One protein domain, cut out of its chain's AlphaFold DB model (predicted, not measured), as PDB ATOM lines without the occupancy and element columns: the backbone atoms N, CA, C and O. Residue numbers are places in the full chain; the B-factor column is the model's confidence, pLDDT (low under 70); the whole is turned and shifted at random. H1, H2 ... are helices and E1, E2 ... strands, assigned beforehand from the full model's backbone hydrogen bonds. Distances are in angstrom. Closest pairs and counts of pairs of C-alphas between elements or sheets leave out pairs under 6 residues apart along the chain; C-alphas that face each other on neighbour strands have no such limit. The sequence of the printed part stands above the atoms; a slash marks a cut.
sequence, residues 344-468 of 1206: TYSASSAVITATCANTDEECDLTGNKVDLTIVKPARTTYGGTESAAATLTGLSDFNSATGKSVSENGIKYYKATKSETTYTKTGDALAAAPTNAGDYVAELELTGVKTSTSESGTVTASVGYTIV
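Overview. This is residues 344 to 468 of the 1206 residues of the protein "Putative Ig domain-containing protein" of Butyrivibrio sp. Su6 (UniProt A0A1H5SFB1). A long hairpin, E7 and E8, runs through the middle of an elongated body; E5 and E6 extend it at one end into a curled, strongly twisted sheet, and E1, E2 and E3 of a second sheet pack on the hairpin. The short helix H1 covers part of E3. The printed part has 125 residues, with order E1 E2 E3 E4 H1 E5 E6 E7 E8, mostly strand. Both sheets, E6 - E5 - E7 - E8 and E1 - E2 - E3 - E4, are antiparallel. The whole is compact, radius of gyration of the C-alphas 16.0 A, spanning 52 by 29 by 26 A.

Along the chain. Find C-alpha 438 at (46.030, -37.263, 10.275), where E7, residues 438 to 451, begins; it runs 33.9 A from first to last C-alpha, and E8, residues 454 to 467, returns over 37.5 A and ends at C-alpha 467 at (41.127, -39.116, 9.805). E5 is residues 412 to 419, 21.1 A, and E6 422 to 430, 19.5 A. E1, residues 344 to 348, begins at (32.907, -14.437, -13.747); then come E2, 351 to 356, E3, 369 to 375, E4, 391 to 393, and H1, 395 to 402.

Arrangement. In the hairpin E7 and E8, look at N 444 and O 461, 2.9 A apart. E5 pairs with E7 through N 414 and O 441, 2.9 A, and with E6 through N 417 and O 424, 2.8 A. E7 bends by 91 degrees at residue 448. The meander E1 E2 E3 E4, each strand the antiparallel neighbour of the one before, has N 346 and O 353 at 2.9 A, N 352 and O 372 at 2.8 A, and N 375 and O 391 at 2.8 A. Between the sheets, the closest C-alphas of E1 and E7 are Tyr 345 and Thr 451, 5.1 A. H1 is on the meander's sheet, over E3, at a height of 7.9 A; every O i to N i+4 pair in it is within hydrogen-bond range. H1 and E7 are apart.

Size, cuts and confidence. The farthest C-alphas, Asp 360 and Gly 383, are 52.2 A apart, in the long links E2 to E3 and E3 to E4. The printed part has no cut. Mean pLDDT of the printed part is 81.7; residues 357 to 368, 383 to 385, 421 and 452 to 455 are under 70.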
ATOM      1  N   THR A 344      31.909 -14.808 -14.755       83.44
ATOM      2  CA  THR A 344      32.907 -14.437 -13.747       83.44
ATOM      3  C   THR A 344      32.919 -15.477 -12.631       83.44
ATOM      4  O   THR A 344      31.869 -15.860 -12.123       83.44
ATOM      5  N   TYR A 345      34.105 -15.933 -12.240       89.12
ATOM      6  CA  TYR A 345      34.289 -17.038 -11.301       89.12
ATOM      7  C   TYR A 345      34.827 -16.540  -9.956       89.12
ATOM      8  O   TYR A 345      35.651 -15.624  -9.893       89.12
ATOM      9  N   SER A 346      34.380 -17.177  -8.878       87.12
ATOM     10  CA  SER A 346      34.848 -16.953  -7.507       87.12
ATOM     11  C   SER A 346      34.859 -18.269  -6.725       87.12
ATOM     12  O   SER A 346      34.257 -19.251  -7.158       87.12
ATOM     13  N   ALA A 347      35.545 -18.304  -5.583       86.50
ATOM     14  CA  ALA A 347      35.524 -19.449  -4.677       86.50
ATOM     15  C   ALA A 347      35.310 -18.996  -3.228       86.50
ATOM     16  O   ALA A 347      35.796 -17.939  -2.818       86.50
ATOM     17  N   SER A 348      34.589 -19.803  -2.451       84.06
ATOM     18  CA  SER A 348      34.370 -19.595  -1.020       84.06
ATOM     19  C   SER A 348      34.434 -20.938  -0.298       84.06
ATOM     20  O   SER A 348      33.593 -21.814  -0.510       84.06
ATOM     21  N   SER A 349      35.471 -21.120   0.524       85.94
ATOM     22  CA  SER A 349      35.808 -22.397   1.167       85.94
ATOM     23  C   SER A 349      35.816 -23.561   0.162       85.94
ATOM     24  O   SER A 349      36.699 -23.611  -0.693       85.94
ATOM     25  N   ALA A 350      34.839 -24.469   0.232       90.38
ATOM     26  CA  ALA A 350      34.752 -25.670  -0.598       90.38
ATOM     27  C   ALA A 350      33.956 -25.485  -1.908       90.38
ATOM     28  O   ALA A 350      33.815 -26.446  -2.662       90.38
ATOM     29  N   VAL A 351      33.424 -24.288  -2.182       91.38
ATOM     30  CA  VAL A 351      32.534 -24.015  -3.325       91.38
ATOM     31  C   VAL A 351      33.224 -23.113  -4.350       91.38
ATOM     32  O   VAL A 351      33.783 -22.080  -3.983       91.38
ATOM     33  N   ILE A 352      33.142 -23.471  -5.633       91.94
ATOM     34  CA  ILE A 352      33.433 -22.593  -6.775       91.94
ATOM     35  C   ILE A 352      32.098 -22.128  -7.363       91.94
ATOM     36  O   ILE A 352      31.293 -22.949  -7.795       91.94
ATOM     37  N   THR A 353      31.882 -20.817  -7.418       89.31
ATOM     38  CA  THR A 353      30.688 -20.193  -8.000       89.31
ATOM     39  C   THR A 353      31.049 -19.529  -9.324       89.31
ATOM     40  O   THR A 353      31.927 -18.661  -9.363       89.31
ATOM     41  N   ALA A 354      30.348 -19.896 -10.397       85.81
ATOM     42  CA  ALA A 354      30.377 -19.193 -11.675       85.81
ATOM     43  C   ALA A 354      29.106 -18.343 -11.817       85.81
ATOM     44  O   ALA A 354      28.000 -18.876 -11.767       85.81
ATOM     45  N   THR A 355      29.265 -17.034 -12.004       80.12
ATOM     46  CA  THR A 355      28.172 -16.051 -12.074       80.12
ATOM     47  C   THR A 355      28.167 -15.374 -13.442       80.12
ATOM     48  O   THR A 355      29.215 -14.928 -13.911       80.12
ATOM     49  N   CYS A 356      27.006 -15.254 -14.085       70.62
ATOM     50  CA  CYS A 356      26.853 -14.418 -15.274       70.62
ATOM     51  C   CYS A 356      26.582 -12.964 -14.870       70.62
ATOM     52  O   CYS A 356      25.793 -12.700 -13.967       70.62
ATOM     53  N   ALA A 357      27.230 -12.015 -15.548       63.06
ATOM     54  CA  ALA A 357      27.040 -10.588 -15.285       63.06
ATOM     55  C   ALA A 357      25.745 -10.001 -15.885       63.06
ATOM     56  O   ALA A 357      25.450  -8.831 -15.645       63.06
ATOM     57  N   ASN A 358      25.002 -10.774 -16.684       56.69
ATOM     58  CA  ASN A 358      23.781 -10.322 -17.343       56.69
ATOM     59  C   ASN A 358      22.532 -10.688 -16.522       56.69
ATOM     60  O   ASN A 358      22.501 -11.739 -15.886       56.69
ATOM     61  N   THR A 359      21.512  -9.828 -16.532       54.12
ATOM     62  CA  THR A 359      20.333  -9.941 -15.648       54.12
ATOM     63  C   THR A 359      19.034 -10.342 -16.352       54.12
ATOM     64  O   THR A 359      17.989 -10.347 -15.708       54.12
ATOM     65  N   ASP A 360      19.078 -10.675 -17.644       51.44
ATOM     66  CA  ASP A 360      17.898 -11.108 -18.403       51.44
ATOM     67  C   ASP A 360      17.304 -12.415 -17.842       51.44
ATOM     68  O   ASP A 360      18.025 -13.389 -17.624       51.44
ATOM     69  N   GLU A 361      15.976 -12.477 -17.693       48.88
ATOM     70  CA  GLU A 361      15.235 -13.625 -17.122       48.88
ATOM     71  C   GLU A 361      15.314 -14.922 -17.966       48.88
ATOM     72  O   GLU A 361      14.837 -15.981 -17.560       48.88
ATOM     73  N   GLU A 362      15.949 -14.852 -19.137       48.94
ATOM     74  CA  GLU A 362      16.203 -15.955 -20.075       48.94
ATOM     75  C   GLU A 362      17.561 -16.648 -19.833       48.94
ATOM     76  O   GLU A 362      18.003 -17.478 -20.630       48.94
ATOM     77  N   CYS A 363      18.253 -16.299 -18.746       54.25
ATOM     78  CA  CYS A 363      19.464 -16.971 -18.298       54.25
ATOM     79  C   CYS A 363      19.119 -18.368 -17.747       54.25
ATOM     80  O   CYS A 363      18.619 -18.491 -16.630       54.25
ATOM     81  N   ASP A 364      19.416 -19.443 -18.491       54.12
ATOM     82  CA  ASP A 364      19.201 -20.825 -18.012       54.12
ATOM     83  C   ASP A 364      20.161 -21.220 -16.852       54.12
ATOM     84  O   ASP A 364      20.070 -22.315 -16.297       54.12
ATOM     85  N   LEU A 365      21.034 -20.300 -16.419       59.44
ATOM     86  CA  LEU A 365      21.748 -20.336 -15.139       59.44
ATOM     87  C   LEU A 365      20.802 -19.876 -14.018       59.44
ATOM     88  O   LEU A 365      20.589 -18.677 -13.829       59.44
ATOM     89  N   THR A 366      20.241 -20.809 -13.247       50.06
ATOM     90  CA  THR A 366      19.259 -20.518 -12.185       50.06
ATOM     91  C   THR A 366      19.735 -19.441 -11.202       50.06
ATOM     92  O   THR A 366      20.613 -19.681 -10.377       50.06
ATOM     93  N   GLY A 367      19.129 -18.248 -11.260       57.41
ATOM     94  CA  GLY A 367      19.508 -17.112 -10.410       57.41
ATOM     95  C   GLY A 367      20.825 -16.431 -10.813       57.41
ATOM     96  O   GLY A 367      21.496 -15.857  -9.959       57.41
ATOM     97  N   ASN A 368      21.202 -16.513 -12.093       61.50
ATOM     98  CA  ASN A 368      22.431 -15.975 -12.693       61.50
ATOM     99  C   ASN A 368      23.747 -16.566 -12.158       61.50
ATOM    100  O   ASN A 368      24.817 -16.014 -12.423       61.50
ATOM    101  N   LYS A 369      23.709 -17.713 -11.465       77.94
ATOM    102  CA  LYS A 369      24.917 -18.443 -11.052       77.94
ATOM    103  C   LYS A 369      24.752 -19.967 -11.048       77.94
ATOM    104  O   LYS A 369      23.639 -20.482 -11.030       77.94
ATOM    105  N   VAL A 370      25.878 -20.674 -11.006       85.38
ATOM    106  CA  VAL A 370      25.972 -22.124 -10.777       85.38
ATOM    107  C   VAL A 370      27.145 -22.428  -9.836       85.38
ATOM    108  O   VAL A 370      28.206 -21.807  -9.935       85.38
ATOM    109  N   ASP A 371      26.946 -23.366  -8.909       89.50
ATOM    110  CA  ASP A 371      27.899 -23.711  -7.845       89.50
ATOM    111  C   ASP A 371      28.429 -25.147  -8.011       89.50
ATOM    112  O   ASP A 371      27.660 -26.085  -8.210       89.50
ATOM    113  N   LEU A 372      29.744 -25.323  -7.869       91.94
ATOM    114  CA  LEU A 372      30.441 -26.611  -7.826       91.94
ATOM    115  C   LEU A 372      31.076 -26.790  -6.446       91.94
ATOM    116  O   LEU A 372      31.902 -25.974  -6.043       91.94
ATOM    117  N   THR A 373      30.714 -27.848  -5.721       92.69
ATOM    118  CA  THR A 373      31.128 -28.044  -4.319       92.69
ATOM    119  C   THR A 373      32.017 -29.271  -4.151       92.69
ATOM    120  O   THR A 373      31.647 -30.365  -4.571       92.69
ATOM    121  N   ILE A 374      33.160 -29.105  -3.477       94.00
ATOM    122  CA  ILE A 374      33.998 -30.217  -3.012       94.00
ATOM    123  C   ILE A 374      33.399 -30.782  -1.721       94.00
ATOM    124  O   ILE A 374      33.332 -30.103  -0.695       94.00
ATOM    125  N   VAL A 375      32.992 -32.045  -1.754       92.19
ATOM    126  CA  VAL A 375      32.476 -32.771  -0.593       92.19
ATOM    127  C   VAL A 375      33.633 -33.497   0.090       92.19
ATOM    128  O   VAL A 375      34.373 -34.247  -0.548       92.19
ATOM    129  N   LYS A 376      33.802 -33.273   1.399       88.75
ATOM    130  CA  LYS A 376      34.806 -33.983   2.208       88.75
ATOM    131  C   LYS A 376      34.555 -35.505   2.204       88.75
ATOM    132  O   LYS A 376      33.394 -35.910   2.118       88.75
ATOM    133  N   PRO A 377      35.589 -36.345   2.377       86.88
ATOM    134  CA  PRO A 377      35.404 -37.787   2.502       86.88
ATOM    135  C   PRO A 377      34.526 -38.159   3.707       86.88
ATOM    136  O   PRO A 377      34.522 -37.460   4.725       86.88
ATOM    137  N   ALA A 378      33.817 -39.285   3.605       81.94
ATOM    138  CA  ALA A 378      33.025 -39.841   4.705       81.94
ATOM    139  C   ALA A 378      33.897 -40.556   5.760       81.94
ATOM    140  O   ALA A 378      33.581 -40.525   6.949       81.94
ATOM    141  N   ARG A 379      35.041 -41.117   5.338       82.38
ATOM    142  CA  ARG A 379      35.979 -41.863   6.186       82.38
ATOM    143  C   ARG A 379      36.581 -40.987   7.292       82.38
ATOM    144  O   ARG A 379      37.499 -40.208   7.045       82.38
ATOM    145  N   THR A 380      36.109 -41.171   8.523       75.94
ATOM    146  CA  THR A 380      36.550 -40.415   9.709       75.94
ATOM    147  C   THR A 380      37.623 -41.100  10.553       75.94
ATOM    148  O   THR A 380      38.290 -40.402  11.309       75.94
ATOM    149  N   THR A 381      37.834 -42.416  10.424       79.75
ATOM    150  CA  THR A 381      38.760 -43.195  11.274       79.75
ATOM    151  C   THR A 381      39.667 -44.103  10.442       79.75
ATOM    152  O   THR A 381      39.250 -44.658   9.419       79.75
ATOM    153  N   TYR A 382      40.911 -44.286  10.888       79.19
ATOM    154  CA  TYR A 382      41.855 -45.225  10.284       79.19
ATOM    155  C   TYR A 382      41.338 -46.676  10.290       79.19
ATOM    156  O   TYR A 382      40.569 -47.086  11.158       79.19
ATOM    157  N   GLY A 383      41.740 -47.463   9.287       69.75
ATOM    158  CA  GLY A 383      41.290 -48.850   9.097       69.75
ATOM    159  C   GLY A 383      39.848 -49.021   8.592       69.75
ATOM    160  O   GLY A 383      39.477 -50.132   8.222       69.75
ATOM    161  N   GLY A 384      39.043 -47.952   8.520       67.12
ATOM    162  CA  GLY A 384      37.671 -48.005   7.999       67.12
ATOM    163  C   GLY A 384      37.589 -48.369   6.509       67.12
ATOM    164  O   GLY A 384      38.485 -48.024   5.733       67.12
ATOM    165  N   THR A 385      36.488 -49.027   6.120       65.25
ATOM    166  CA  THR A 385      36.213 -49.563   4.767       65.25
ATOM    167  C   THR A 385      35.811 -48.519   3.723       65.25
ATOM    168  O   THR A 385      35.682 -48.850   2.547       65.25
ATOM    169  N   GLU A 386      35.570 -47.275   4.133       76.50
ATOM    170  CA  GLU A 386      35.161 -46.184   3.245       76.50
ATOM    171  C   GLU A 386      36.357 -45.489   2.580       76.50
ATOM    172  O   GLU A 386      37.484 -45.528   3.075       76.50
ATOM    173  N   SER A 387      36.104 -44.819   1.452       78.75
ATOM    174  CA  SER A 387      37.135 -44.076   0.722       78.75
ATOM    175  C   SER A 387      37.514 -42.769   1.425       78.75
ATOM    176  O   SER A 387      36.659 -42.047   1.935       78.75
ATOM    177  N   ALA A 388      38.806 -42.438   1.381       83.38
ATOM    178  CA  ALA A 388      39.343 -41.133   1.769       83.38
ATOM    179  C   ALA A 388      39.381 -40.118   0.606       83.38
ATOM    180  O   ALA A 388      39.921 -39.023   0.758       83.38
ATOM    181  N   ALA A 389      38.849 -40.470  -0.568       88.88
ATOM    182  CA  ALA A 389      38.700 -39.532  -1.676       88.88
ATOM    183  C   ALA A 389      37.544 -38.550  -1.419       88.88
ATOM    184  O   ALA A 389      36.492 -38.929  -0.903       88.88
ATOM    185  N   ALA A 390      37.749 -37.290  -1.796       90.44
ATOM    186  CA  ALA A 390      36.708 -36.273  -1.882       90.44
ATOM    187  C   ALA A 390      35.981 -36.375  -3.237       90.44
ATOM    188  O   ALA A 390      36.536 -36.899  -4.203       90.44
ATOM    189  N   THR A 391      34.751 -35.866  -3.306       91.25
ATOM    190  CA  THR A 391      33.877 -35.921  -4.498       91.25
ATOM    191  C   THR A 391      33.308 -34.543  -4.837       91.25
ATOM    192  O   THR A 391      33.461 -33.600  -4.058       91.25
ATOM    193  N   LEU A 392      32.673 -34.389  -6.006       91.94
ATOM    194  CA  LEU A 392      32.126 -33.114  -6.483       91.94
ATOM    195  C   LEU A 392      30.600 -33.155  -6.662       91.94
ATOM    196  O   LEU A 392      30.079 -33.876  -7.512       91.94
ATOM    197  N   THR A 393      29.869 -32.303  -5.938       91.31
ATOM    198  CA  THR A 393      28.433 -32.061  -6.172       91.31
ATOM    199  C   THR A 393      28.205 -30.833  -7.054       91.31
ATOM    200  O   THR A 393      28.921 -29.837  -6.962       91.31
ATOM    201  N   GLY A 394      27.207 -30.923  -7.943       85.56
ATOM    202  CA  GLY A 394      26.936 -29.928  -8.992       85.56
ATOM    203  C   GLY A 394      27.766 -30.105 -10.273       85.56
ATOM    204  O   GLY A 394      27.623 -29.315 -11.198       85.56
ATOM    205  N   LEU A 395      28.623 -31.133 -10.370       88.62
ATOM    206  CA  LEU A 395      29.601 -31.280 -11.463       88.62
ATOM    207  C   LEU A 395      28.989 -31.341 -12.872       88.62
ATOM    208  O   LEU A 395      29.512 -30.701 -13.783       88.62
ATOM    209  N   SER A 396      27.901 -32.096 -13.061       81.81
ATOM    210  CA  SER A 396      27.231 -32.185 -14.368       81.81
ATOM    211  C   SER A 396      26.663 -30.827 -14.775       81.81
ATOM    212  O   SER A 396      26.958 -30.331 -15.861       81.81
ATOM    213  N   ASP A 397      25.906 -30.206 -13.871       82.06
ATOM    214  CA  ASP A 397      25.212 -28.947 -14.122       82.06
ATOM    215  C   ASP A 397      26.216 -27.811 -14.342       82.06
ATOM    216  O   ASP A 397      26.096 -27.077 -15.315       82.06
ATOM    217  N   PHE A 398      27.271 -27.727 -13.524       86.69
ATOM    218  CA  PHE A 398      28.353 -26.750 -13.670       86.69
ATOM    219  C   PHE A 398      29.104 -26.905 -14.999       86.69
ATOM    220  O   PHE A 398      29.337 -25.907 -15.683       86.69
ATOM    221  N   ASN A 399      29.463 -28.126 -15.409       86.31
ATOM    222  CA  ASN A 399      30.137 -28.351 -16.693       86.31
ATOM    223  C   ASN A 399      29.229 -27.976 -17.880       86.31
ATOM    224  O   ASN A 399      29.671 -27.273 -18.791       86.31
ATOM    225  N   SER A 400      27.951 -28.379 -17.858       78.38
ATOM    226  CA  SER A 400      26.973 -28.026 -18.898       78.38
ATOM    227  C   SER A 400      26.673 -26.524 -18.956       78.38
ATOM    228  O   SER A 400      26.561 -25.971 -20.046       78.38
ATOM    229  N   ALA A 401      26.590 -25.862 -17.803       70.19
ATOM    230  CA  ALA A 401      26.317 -24.434 -17.661       70.19
ATOM    231  C   ALA A 401      27.491 -23.530 -18.074       70.19
ATOM    232  O   ALA A 401      27.286 -22.432 -18.586       70.19
ATOM    233  N   THR A 402      28.731 -23.963 -17.823       78.06
ATOM    234  CA  THR A 402      29.936 -23.135 -18.025       78.06
ATOM    235  C   THR A 402      30.734 -23.478 -19.282       78.06
ATOM    236  O   THR A 402      31.637 -22.728 -19.654       78.06
ATOM    237  N   GLY A 403      30.461 -24.625 -19.913       74.38
ATOM    238  CA  GLY A 403      31.264 -25.160 -21.016       74.38
ATOM    239  C   GLY A 403      32.678 -25.602 -20.610       74.38
ATOM    240  O   GLY A 403      33.516 -25.850 -21.478       74.38
ATOM    241  N   LYS A 404      32.979 -25.684 -19.305       80.94
ATOM    242  CA  LYS A 404      34.256 -26.182 -18.775       80.94
ATOM    243  C   LYS A 404      34.201 -27.703 -18.584       80.94
ATOM    244  O   LYS A 404      33.164 -28.263 -18.252       80.94
ATOM    245  N   SER A 405      35.347 -28.364 -18.744       79.56
ATOM    246  CA  SER A 405      35.493 -29.820 -18.587       79.56
ATOM    247  C   SER A 405      36.165 -30.171 -17.255       79.56
ATOM    248  O   SER A 405      37.315 -30.610 -17.232       79.56
ATOM    249  N   VAL A 406      35.479 -29.935 -16.134       85.50
ATOM    250  CA  VAL A 406      35.985 -30.282 -14.793       85.50
ATOM    251  C   VAL A 406      35.754 -31.774 -14.508       85.50
ATOM    252  O   VAL A 406      34.799 -32.363 -15.015       85.50
ATOM    253  N   SER A 407      36.612 -32.408 -13.701       81.94
ATOM    254  CA  SER A 407      36.454 -33.810 -13.277       81.94
ATOM    255  C   SER A 407      36.936 -34.037 -11.842       81.94
ATOM    256  O   SER A 407      37.816 -33.321 -11.367       81.94
ATOM    257  N   GLU A 408      36.398 -35.056 -11.164       80.12
ATOM    258  CA  GLU A 408      36.760 -35.398  -9.775       80.12
ATOM    259  C   GLU A 408      38.231 -35.823  -9.631       80.12
ATOM    260  O   GLU A 408      38.879 -35.505  -8.636       80.12
ATOM    261  N   ASN A 409      38.809 -36.430 -10.673       81.81
ATOM    262  CA  ASN A 409      40.241 -36.751 -10.749       81.81
ATOM    263  C   ASN A 409      41.152 -35.503 -10.775       81.81
ATOM    264  O   ASN A 409      42.371 -35.639 -10.721       81.81
ATOM    265  N   GLY A 410      40.585 -34.294 -10.878       82.12
ATOM    266  CA  GLY A 410      41.303 -33.029 -10.725       82.12
ATOM    267  C   GLY A 410      41.532 -32.600  -9.269       82.12
ATOM    268  O   GLY A 410      42.248 -31.624  -9.047       82.12
ATOM    269  N   ILE A 411      40.941 -33.295  -8.285       91.75
ATOM    270  CA  ILE A 411      41.136 -32.989  -6.862       91.75
ATOM    271  C   ILE A 411      42.553 -33.393  -6.426       91.75
ATOM    272  O   ILE A 411      42.938 -34.561  -6.506       91.75
ATOM    273  N   LYS A 412      43.307 -32.423  -5.904       92.94
ATOM    274  CA  LYS A 412      44.616 -32.612  -5.267       92.94
ATOM    275  C   LYS A 412      44.429 -32.812  -3.760       92.94
ATOM    276  O   LYS A 412      43.544 -32.204  -3.159       92.94
ATOM    277  N   TYR A 413      45.288 -33.615  -3.141       93.31
ATOM    278  CA  TYR A 413      45.283 -33.865  -1.696       93.31
ATOM    279  C   TYR A 413      46.585 -33.377  -1.070       93.31
ATOM    280  O   TYR A 413      47.644 -33.527  -1.667       93.31
ATOM    281  N   TYR A 414      46.520 -32.834   0.141       93.25
ATOM    282  CA  TYR A 414      47.672 -32.334   0.892       93.25
ATOM    283  C   TYR A 414      47.590 -32.822   2.338       93.25
ATOM    284  O   TYR A 414      46.489 -32.914   2.890       93.25
ATOM    285  N   LYS A 415      48.738 -33.079   2.981       91.12
ATOM    286  CA  LYS A 415      48.793 -33.090   4.452       91.12
ATOM    287  C   LYS A 415      48.483 -31.688   4.978       91.12
ATOM    288  O   LYS A 415      48.658 -30.695   4.266       91.12
ATOM    289  N   ALA A 416      47.997 -31.608   6.208       89.94
ATOM    290  CA  ALA A 416      47.697 -30.348   6.863       89.94
ATOM    291  C   ALA A 416      48.029 -30.380   8.361       89.94
ATOM    292  O   ALA A 416      48.333 -31.422   8.940       89.94
ATOM    293  N   THR A 417      47.942 -29.213   8.986       88.31
ATOM    294  CA  THR A 417      47.870 -29.039  10.436       88.31
ATOM    295  C   THR A 417      46.583 -28.293  10.753       88.31
ATOM    296  O   THR A 417      46.298 -27.257  10.142       88.31
ATOM    297  N   LYS A 418      45.793 -28.822  11.686       85.75
ATOM    298  CA  LYS A 418      44.533 -28.225  12.121       85.75
ATOM    299  C   LYS A 418      44.732 -27.362  13.362       85.75
ATOM    300  O   LYS A 418      45.310 -27.807  14.346       85.75
ATOM    301  N   SER A 419      44.203 -26.145  13.320       77.56
ATOM    302  CA  SER A 419      44.087 -25.248  14.469       77.56
ATOM    303  C   SER A 419      42.609 -24.946  14.675       77.56
ATOM    304  O   SER A 419      41.999 -24.276  13.839       77.56
ATOM    305  N   GLU A 420      42.036 -25.487  15.754       72.62
ATOM    306  CA  GLU A 420      40.604 -25.452  16.100       72.62
ATOM    307  C   GLU A 420      39.692 -26.013  14.988       72.62
ATOM    308  O   GLU A 420      39.309 -27.185  15.010       72.62
ATOM    309  N   THR A 421      39.382 -25.194  13.981       68.38
ATOM    310  CA  THR A 421      38.553 -25.534  12.811       68.38
ATOM    311  C   THR A 421      39.254 -25.319  11.464       68.38
ATOM    312  O   THR A 421      38.768 -25.799  10.440       68.38
ATOM    313  N   THR A 422      40.399 -24.626  11.439       79.19
ATOM    314  CA  THR A 422      41.126 -24.256  10.213       79.19
ATOM    315  C   THR A 422      42.215 -25.275   9.895       79.19
ATOM    316  O   THR A 422      42.984 -25.641  10.778       79.19
ATOM    317  N   TYR A 423      42.318 -25.701   8.632       88.06
ATOM    318  CA  TYR A 423      43.323 -26.656   8.155       88.06
ATOM    319  C   TYR A 423      44.337 -25.945   7.251       88.06
ATOM    320  O   TYR A 423      43.985 -25.466   6.173       88.06
ATOM    321  N   THR A 424      45.600 -25.900   7.671       88.38
ATOM    322  CA  THR A 424      46.702 -25.276   6.920       88.38
ATOM    323  C   THR A 424      47.543 -26.358   6.254       88.38
ATOM    324  O   THR A 424      48.031 -27.248   6.946       88.38
ATOM    325  N   LYS A 425      47.725 -26.305   4.928       91.25
ATOM    326  CA  LYS A 425      48.501 -27.312   4.174       91.25
ATOM    327  C   LYS A 425      49.959 -27.390   4.638       91.25
ATOM    328  O   LYS A 425      50.575 -26.363   4.917       91.25
ATOM    329  N   THR A 426      50.528 -28.590   4.609       82.06
ATOM    330  CA  THR A 426      51.930 -28.865   4.931       82.06
ATOM    331  C   THR A 426      52.571 -29.758   3.862       82.06
ATOM    332  O   THR A 426      52.232 -30.931   3.714       82.06
ATOM    333  N   GLY A 427      53.525 -29.195   3.112       82.81
ATOM    334  CA  GLY A 427      54.235 -29.889   2.031       82.81
ATOM    335  C   GLY A 427      53.470 -29.975   0.703       82.81
ATOM    336  O   GLY A 427      52.473 -29.284   0.486       82.81
ATOM    337  N   ASP A 428      53.992 -30.808  -0.197       88.69
ATOM    338  CA  ASP A 428      53.508 -30.978  -1.569       88.69
ATOM    339  C   ASP A 428      52.214 -31.807  -1.679       88.69
ATOM    340  O   ASP A 428      51.722 -32.400  -0.714       88.69
ATOM    341  N   ALA A 429      51.659 -31.860  -2.894       87.62
ATOM    342  CA  ALA A 429      50.485 -32.668  -3.198       87.62
ATOM    343  C   ALA A 429      50.794 -34.174  -3.106       87.62
ATOM    344  O   ALA A 429      51.764 -34.671  -3.681       87.62
ATOM    345  N   LEU A 430      49.922 -34.913  -2.424       88.56
ATOM    346  CA  LEU A 430      49.948 -36.368  -2.340       88.56
ATOM    347  C   LEU A 430      49.551 -36.983  -3.690       88.56
ATOM    348  O   LEU A 430      48.606 -36.534  -4.338       88.56
ATOM    349  N   ALA A 431      50.233 -38.060  -4.086       84.56
ATOM    350  CA  ALA A 431      49.981 -38.759  -5.352       84.56
ATOM    351  C   ALA A 431      48.627 -39.504  -5.412       84.56
ATOM    352  O   ALA A 431      48.225 -39.963  -6.480       84.56
ATOM    353  N   ALA A 432      47.942 -39.651  -4.275       85.25
ATOM    354  CA  ALA A 432      46.626 -40.270  -4.132       85.25
ATOM    355  C   ALA A 432      45.931 -39.745  -2.859       85.25
ATOM    356  O   ALA A 432      46.548 -39.055  -2.044       85.25
ATOM    357  N   ALA A 433      44.658 -40.104  -2.668       87.75
ATOM    358  CA  ALA A 433      43.937 -39.836  -1.425       87.75
ATOM    359  C   ALA A 433      44.600 -40.552  -0.216       87.75
ATOM    360  O   ALA A 433      45.087 -41.677  -0.364       87.75
ATOM    361  N   PRO A 434      44.634 -39.928   0.977       87.75
ATOM    362  CA  PRO A 434      45.401 -40.415   2.124       87.75
ATOM    363  C   PRO A 434      44.773 -41.640   2.803       87.75
ATOM    364  O   PRO A 434      43.572 -41.692   3.051       87.75
ATOM    365  N   THR A 435      45.594 -42.626   3.168       83.44
ATOM    366  CA  THR A 435      45.128 -43.891   3.766       83.44
ATOM    367  C   THR A 435      45.375 -44.011   5.273       83.44
ATOM    368  O   THR A 435      44.680 -44.803   5.916       83.44
ATOM    369  N   ASN A 436      46.299 -43.230   5.837       83.69
ATOM    370  CA  ASN A 436      46.698 -43.227   7.252       83.69
ATOM    371  C   ASN A 436      45.911 -42.192   8.094       83.69
ATOM    372  O   ASN A 436      45.089 -41.453   7.550       83.69
ATOM    373  N   ALA A 437      46.134 -42.146   9.412       85.94
ATOM    374  CA  ALA A 437      45.558 -41.106  10.277       85.94
ATOM    375  C   ALA A 437      46.250 -39.729  10.119       85.94
ATOM    376  O   ALA A 437      47.448 -39.646   9.840       85.94
ATOM    377  N   GLY A 438      45.509 -38.635  10.331       87.56
ATOM    378  CA  GLY A 438      46.030 -37.263  10.275       87.56
ATOM    379  C   GLY A 438      45.017 -36.212   9.809       87.56
ATOM    380  O   GLY A 438      43.857 -36.519   9.534       87.56
ATOM    381  N   ASP A 439      45.478 -34.964   9.702       91.25
ATOM    382  CA  ASP A 439      44.742 -33.853   9.093       91.25
ATOM    383  C   ASP A 439      45.157 -33.647   7.631       91.25
ATOM    384  O   ASP A 439      46.342 -33.694   7.285       91.25
ATOM    385  N   TYR A 440      44.174 -33.373   6.773       92.56
ATOM    386  CA  TYR A 440      44.354 -33.257   5.328       92.56
ATOM    387  C   TYR A 440      43.486 -32.148   4.729       92.56
ATOM    388  O   TYR A 440      42.468 -31.745   5.295       92.56
ATOM    389  N   VAL A 441      43.874 -31.683   3.541       93.31
ATOM    390  CA  VAL A 441      43.079 -30.785   2.695       93.31
ATOM    391  C   VAL A 441      42.907 -31.417   1.317       93.31
ATOM    392  O   VAL A 441      43.890 -31.799   0.684       93.31
ATOM    393  N   ALA A 442      41.662 -31.501   0.846       93.44
ATOM    394  CA  ALA A 442      41.332 -31.748  -0.555       93.44
ATOM    395  C   ALA A 442      41.072 -30.409  -1.260       93.44
ATOM    396  O   ALA A 442      40.433 -29.522  -0.691       93.44
ATOM    397  N   GLU A 443      41.565 -30.251  -2.485       93.06
ATOM    398  CA  GLU A 443      41.546 -28.985  -3.222       93.06
ATOM    399  C   GLU A 443      41.262 -29.180  -4.713       93.06
ATOM    400  O   GLU A 443      41.794 -30.093  -5.341       93.06
ATOM    401  N   LEU A 444      40.474 -28.269  -5.287       92.56
ATOM    402  CA  LEU A 444      40.226 -28.164  -6.720       92.56
ATOM    403  C   LEU A 444      40.607 -26.761  -7.207       92.56
ATOM    404  O   LEU A 444      40.187 -25.752  -6.640       92.56
ATOM    405  N   GLU A 445      41.382 -26.710  -8.285       90.06
ATOM    406  CA  GLU A 445      41.909 -25.488  -8.891       90.06
ATOM    407  C   GLU A 445      41.358 -25.343 -10.316       90.06
ATOM    408  O   GLU A 445      41.486 -26.257 -11.131       90.06
ATOM    409  N   LEU A 446      40.750 -24.196 -10.622       88.62
ATOM    410  CA  LEU A 446      40.172 -23.886 -11.928       88.62
ATOM    411  C   LEU A 446      40.890 -22.675 -12.533       88.62
ATOM    412  O   LEU A 446      40.771 -21.554 -12.040       88.62
ATOM    413  N   THR A 447      41.637 -22.915 -13.610       85.19
ATOM    414  CA  THR A 447      42.507 -21.933 -14.275       85.19
ATOM    415  C   THR A 447      41.905 -21.422 -15.590       85.19
ATOM    416  O   THR A 447      40.970 -22.007 -16.153       85.19
ATOM    417  N   GLY A 448      42.432 -20.302 -16.098       80.62
ATOM    418  CA  GLY A 448      41.977 -19.716 -17.365       80.62
ATOM    419  C   GLY A 448      40.508 -19.293 -17.301       80.62
ATOM    420  O   GLY A 448      39.710 -19.626 -18.184       80.62
ATOM    421  N   VAL A 449      40.132 -18.636 -16.205       84.19
ATOM    422  CA  VAL A 449      38.790 -18.097 -15.954       84.19
ATOM    423  C   VAL A 449      38.861 -16.602 -15.673       84.19
ATOM    424  O   VAL A 449      39.827 -16.124 -15.083       84.19
ATOM    425  N   LYS A 450      37.824 -15.863 -16.072       80.06
ATOM    426  CA  LYS A 450      37.673 -14.450 -15.716       80.06
ATOM    427  C   LYS A 450      37.250 -14.343 -14.252       80.06
ATOM    428  O   LYS A 450      36.300 -14.999 -13.828       80.06
ATOM    429  N   THR A 451      37.953 -13.526 -13.479       81.38
ATOM    430  CA  THR A 451      37.617 -13.196 -12.087       81.38
ATOM    431  C   THR A 451      37.113 -11.755 -12.013       81.38
ATOM    432  O   THR A 451      37.247 -10.989 -12.968       81.38
ATOM    433  N   SER A 452      36.572 -11.336 -10.868       68.56
ATOM    434  CA  SER A 452      36.177  -9.934 -10.645       68.56
ATOM    435  C   SER A 452      37.356  -8.943 -10.653       68.56
ATOM    436  O   SER A 452      37.141  -7.736 -10.598       68.56
ATOM    437  N   THR A 453      38.596  -9.440 -10.729       66.19
ATOM    438  CA  THR A 453      39.842  -8.661 -10.693       66.19
ATOM    439  C   THR A 453      40.758  -8.879 -11.903       66.19
ATOM    440  O   THR A 453      41.746  -8.160 -12.034       66.19
ATOM    441  N   SER A 454      40.474  -9.841 -12.792       67.50
ATOM    442  CA  SER A 454      41.328 -10.154 -13.949       67.50
ATOM    443  C   SER A 454      40.571 -10.861 -15.078       67.50
ATOM    444  O   SER A 454      39.689 -11.680 -14.830       67.50
ATOM    445  N   GLU A 455      40.938 -10.589 -16.334       69.56
ATOM    446  CA  GLU A 455      40.332 -11.263 -17.498       69.56
ATOM    447  C   GLU A 455      40.807 -12.710 -17.687       69.56
ATOM    448  O   GLU A 455      40.112 -13.511 -18.307       69.56
ATOM    449  N   SER A 456      41.955 -13.055 -17.106       71.81
ATOM    450  CA  SER A 456      42.427 -14.426 -16.946       71.81
ATOM    451  C   SER A 456      43.052 -14.572 -15.565       71.81
ATOM    452  O   SER A 456      43.945 -13.806 -15.201       71.81
ATOM    453  N   GLY A 457      42.581 -15.560 -14.816       79.19
ATOM    454  CA  GLY A 457      43.032 -15.882 -13.475       79.19
ATOM    455  C   GLY A 457      42.694 -17.320 -13.088       79.19
ATOM    456  O   GLY A 457      42.274 -18.138 -13.917       79.19
ATOM    457  N   THR A 458      42.887 -17.604 -11.805       84.44
ATOM    458  CA  THR A 458      42.674 -18.912 -11.182       84.44
ATOM    459  C   THR A 458      41.780 -18.745  -9.961       84.44
ATOM    460  O   THR A 458      41.967 -17.807  -9.185       84.44
ATOM    461  N   VAL A 459      40.831 -19.661  -9.775       88.88
ATOM    462  CA  VAL A 459      40.049 -19.787  -8.538       88.88
ATOM    463  C   VAL A 459      40.261 -21.171  -7.940       88.88
ATOM    464  O   VAL A 459      40.365 -22.160  -8.666       88.88
ATOM    465  N   THR A 460      40.326 -21.237  -6.614       90.38
ATOM    466  CA  THR A 460      40.698 -22.455  -5.892       90.38
ATOM    467  C   THR A 460      39.747 -22.658  -4.725       90.38
ATOM    468  O   THR A 460      39.613 -21.772  -3.880       90.38
ATOM    469  N   ALA A 461      39.091 -23.814  -4.682       91.56
ATOM    470  CA  ALA A 461      38.262 -24.240  -3.560       91.56
ATOM    471  C   ALA A 461      38.960 -25.369  -2.799       91.56
ATOM    472  O   ALA A 461      39.671 -26.181  -3.391       91.56
ATOM    473  N   SER A 462      38.758 -25.433  -1.487       92.06
ATOM    474  CA  SER A 462      39.373 -26.451  -0.634       92.06
ATOM    475  C   SER A 462      38.494 -26.830   0.556       92.06
ATOM    476  O   SER A 462      37.710 -26.027   1.064       92.06
ATOM    477  N   VAL A 463      38.630 -28.078   1.006       92.81
ATOM    478  CA  VAL A 463      37.937 -28.617   2.178       92.81
ATOM    479  C   VAL A 463      38.910 -29.416   3.046       92.81
ATOM    480  O   VAL A 463      39.627 -30.294   2.565       92.81
ATOM    481  N   GLY A 464      38.951 -29.083   4.336       90.94
ATOM    482  CA  GLY A 464      39.775 -29.767   5.330       90.94
ATOM    483  C   GLY A 464      39.028 -30.899   6.032       90.94
ATOM    484  O   GLY A 464      37.822 -30.797   6.280       90.94
ATOM    485  N   TYR A 465      39.734 -31.981   6.355       90.88
ATOM    486  CA  TYR A 465      39.188 -33.128   7.083       90.88
ATOM    487  C   TYR A 465      40.258 -33.841   7.922       90.88
ATOM    488  O   TYR A 465      41.445 -33.808   7.603       90.88
ATOM    489  N   THR A 466      39.817 -34.501   8.994       89.94
ATOM    490  CA  THR A 466      40.654 -35.315   9.886       89.94
ATOM    491  C   THR A 466      40.275 -36.788   9.726       89.94
ATOM    492  O   THR A 466      39.088 -37.114   9.778       89.94
ATOM    493  N   ILE A 467      41.266 -37.669   9.597       89.25
ATOM    494  CA  ILE A 467      41.127 -39.116   9.805       89.25
ATOM    495  C   ILE A 467      41.711 -39.412  11.192       89.25
ATOM    496  O   ILE A 467      42.920 -39.293  11.386       89.25
ATOM    497  N   VAL A 468      40.875 -39.759  12.171       85.62
ATOM    498  CA  VAL A 468      41.333 -40.035  13.542       85.62
ATOM    499  C   VAL A 468      41.988 -41.414  13.649       85.62
ATOM    500  O   VAL A 468      41.687 -42.334  12.881       85.62
TER     501      VAL A 468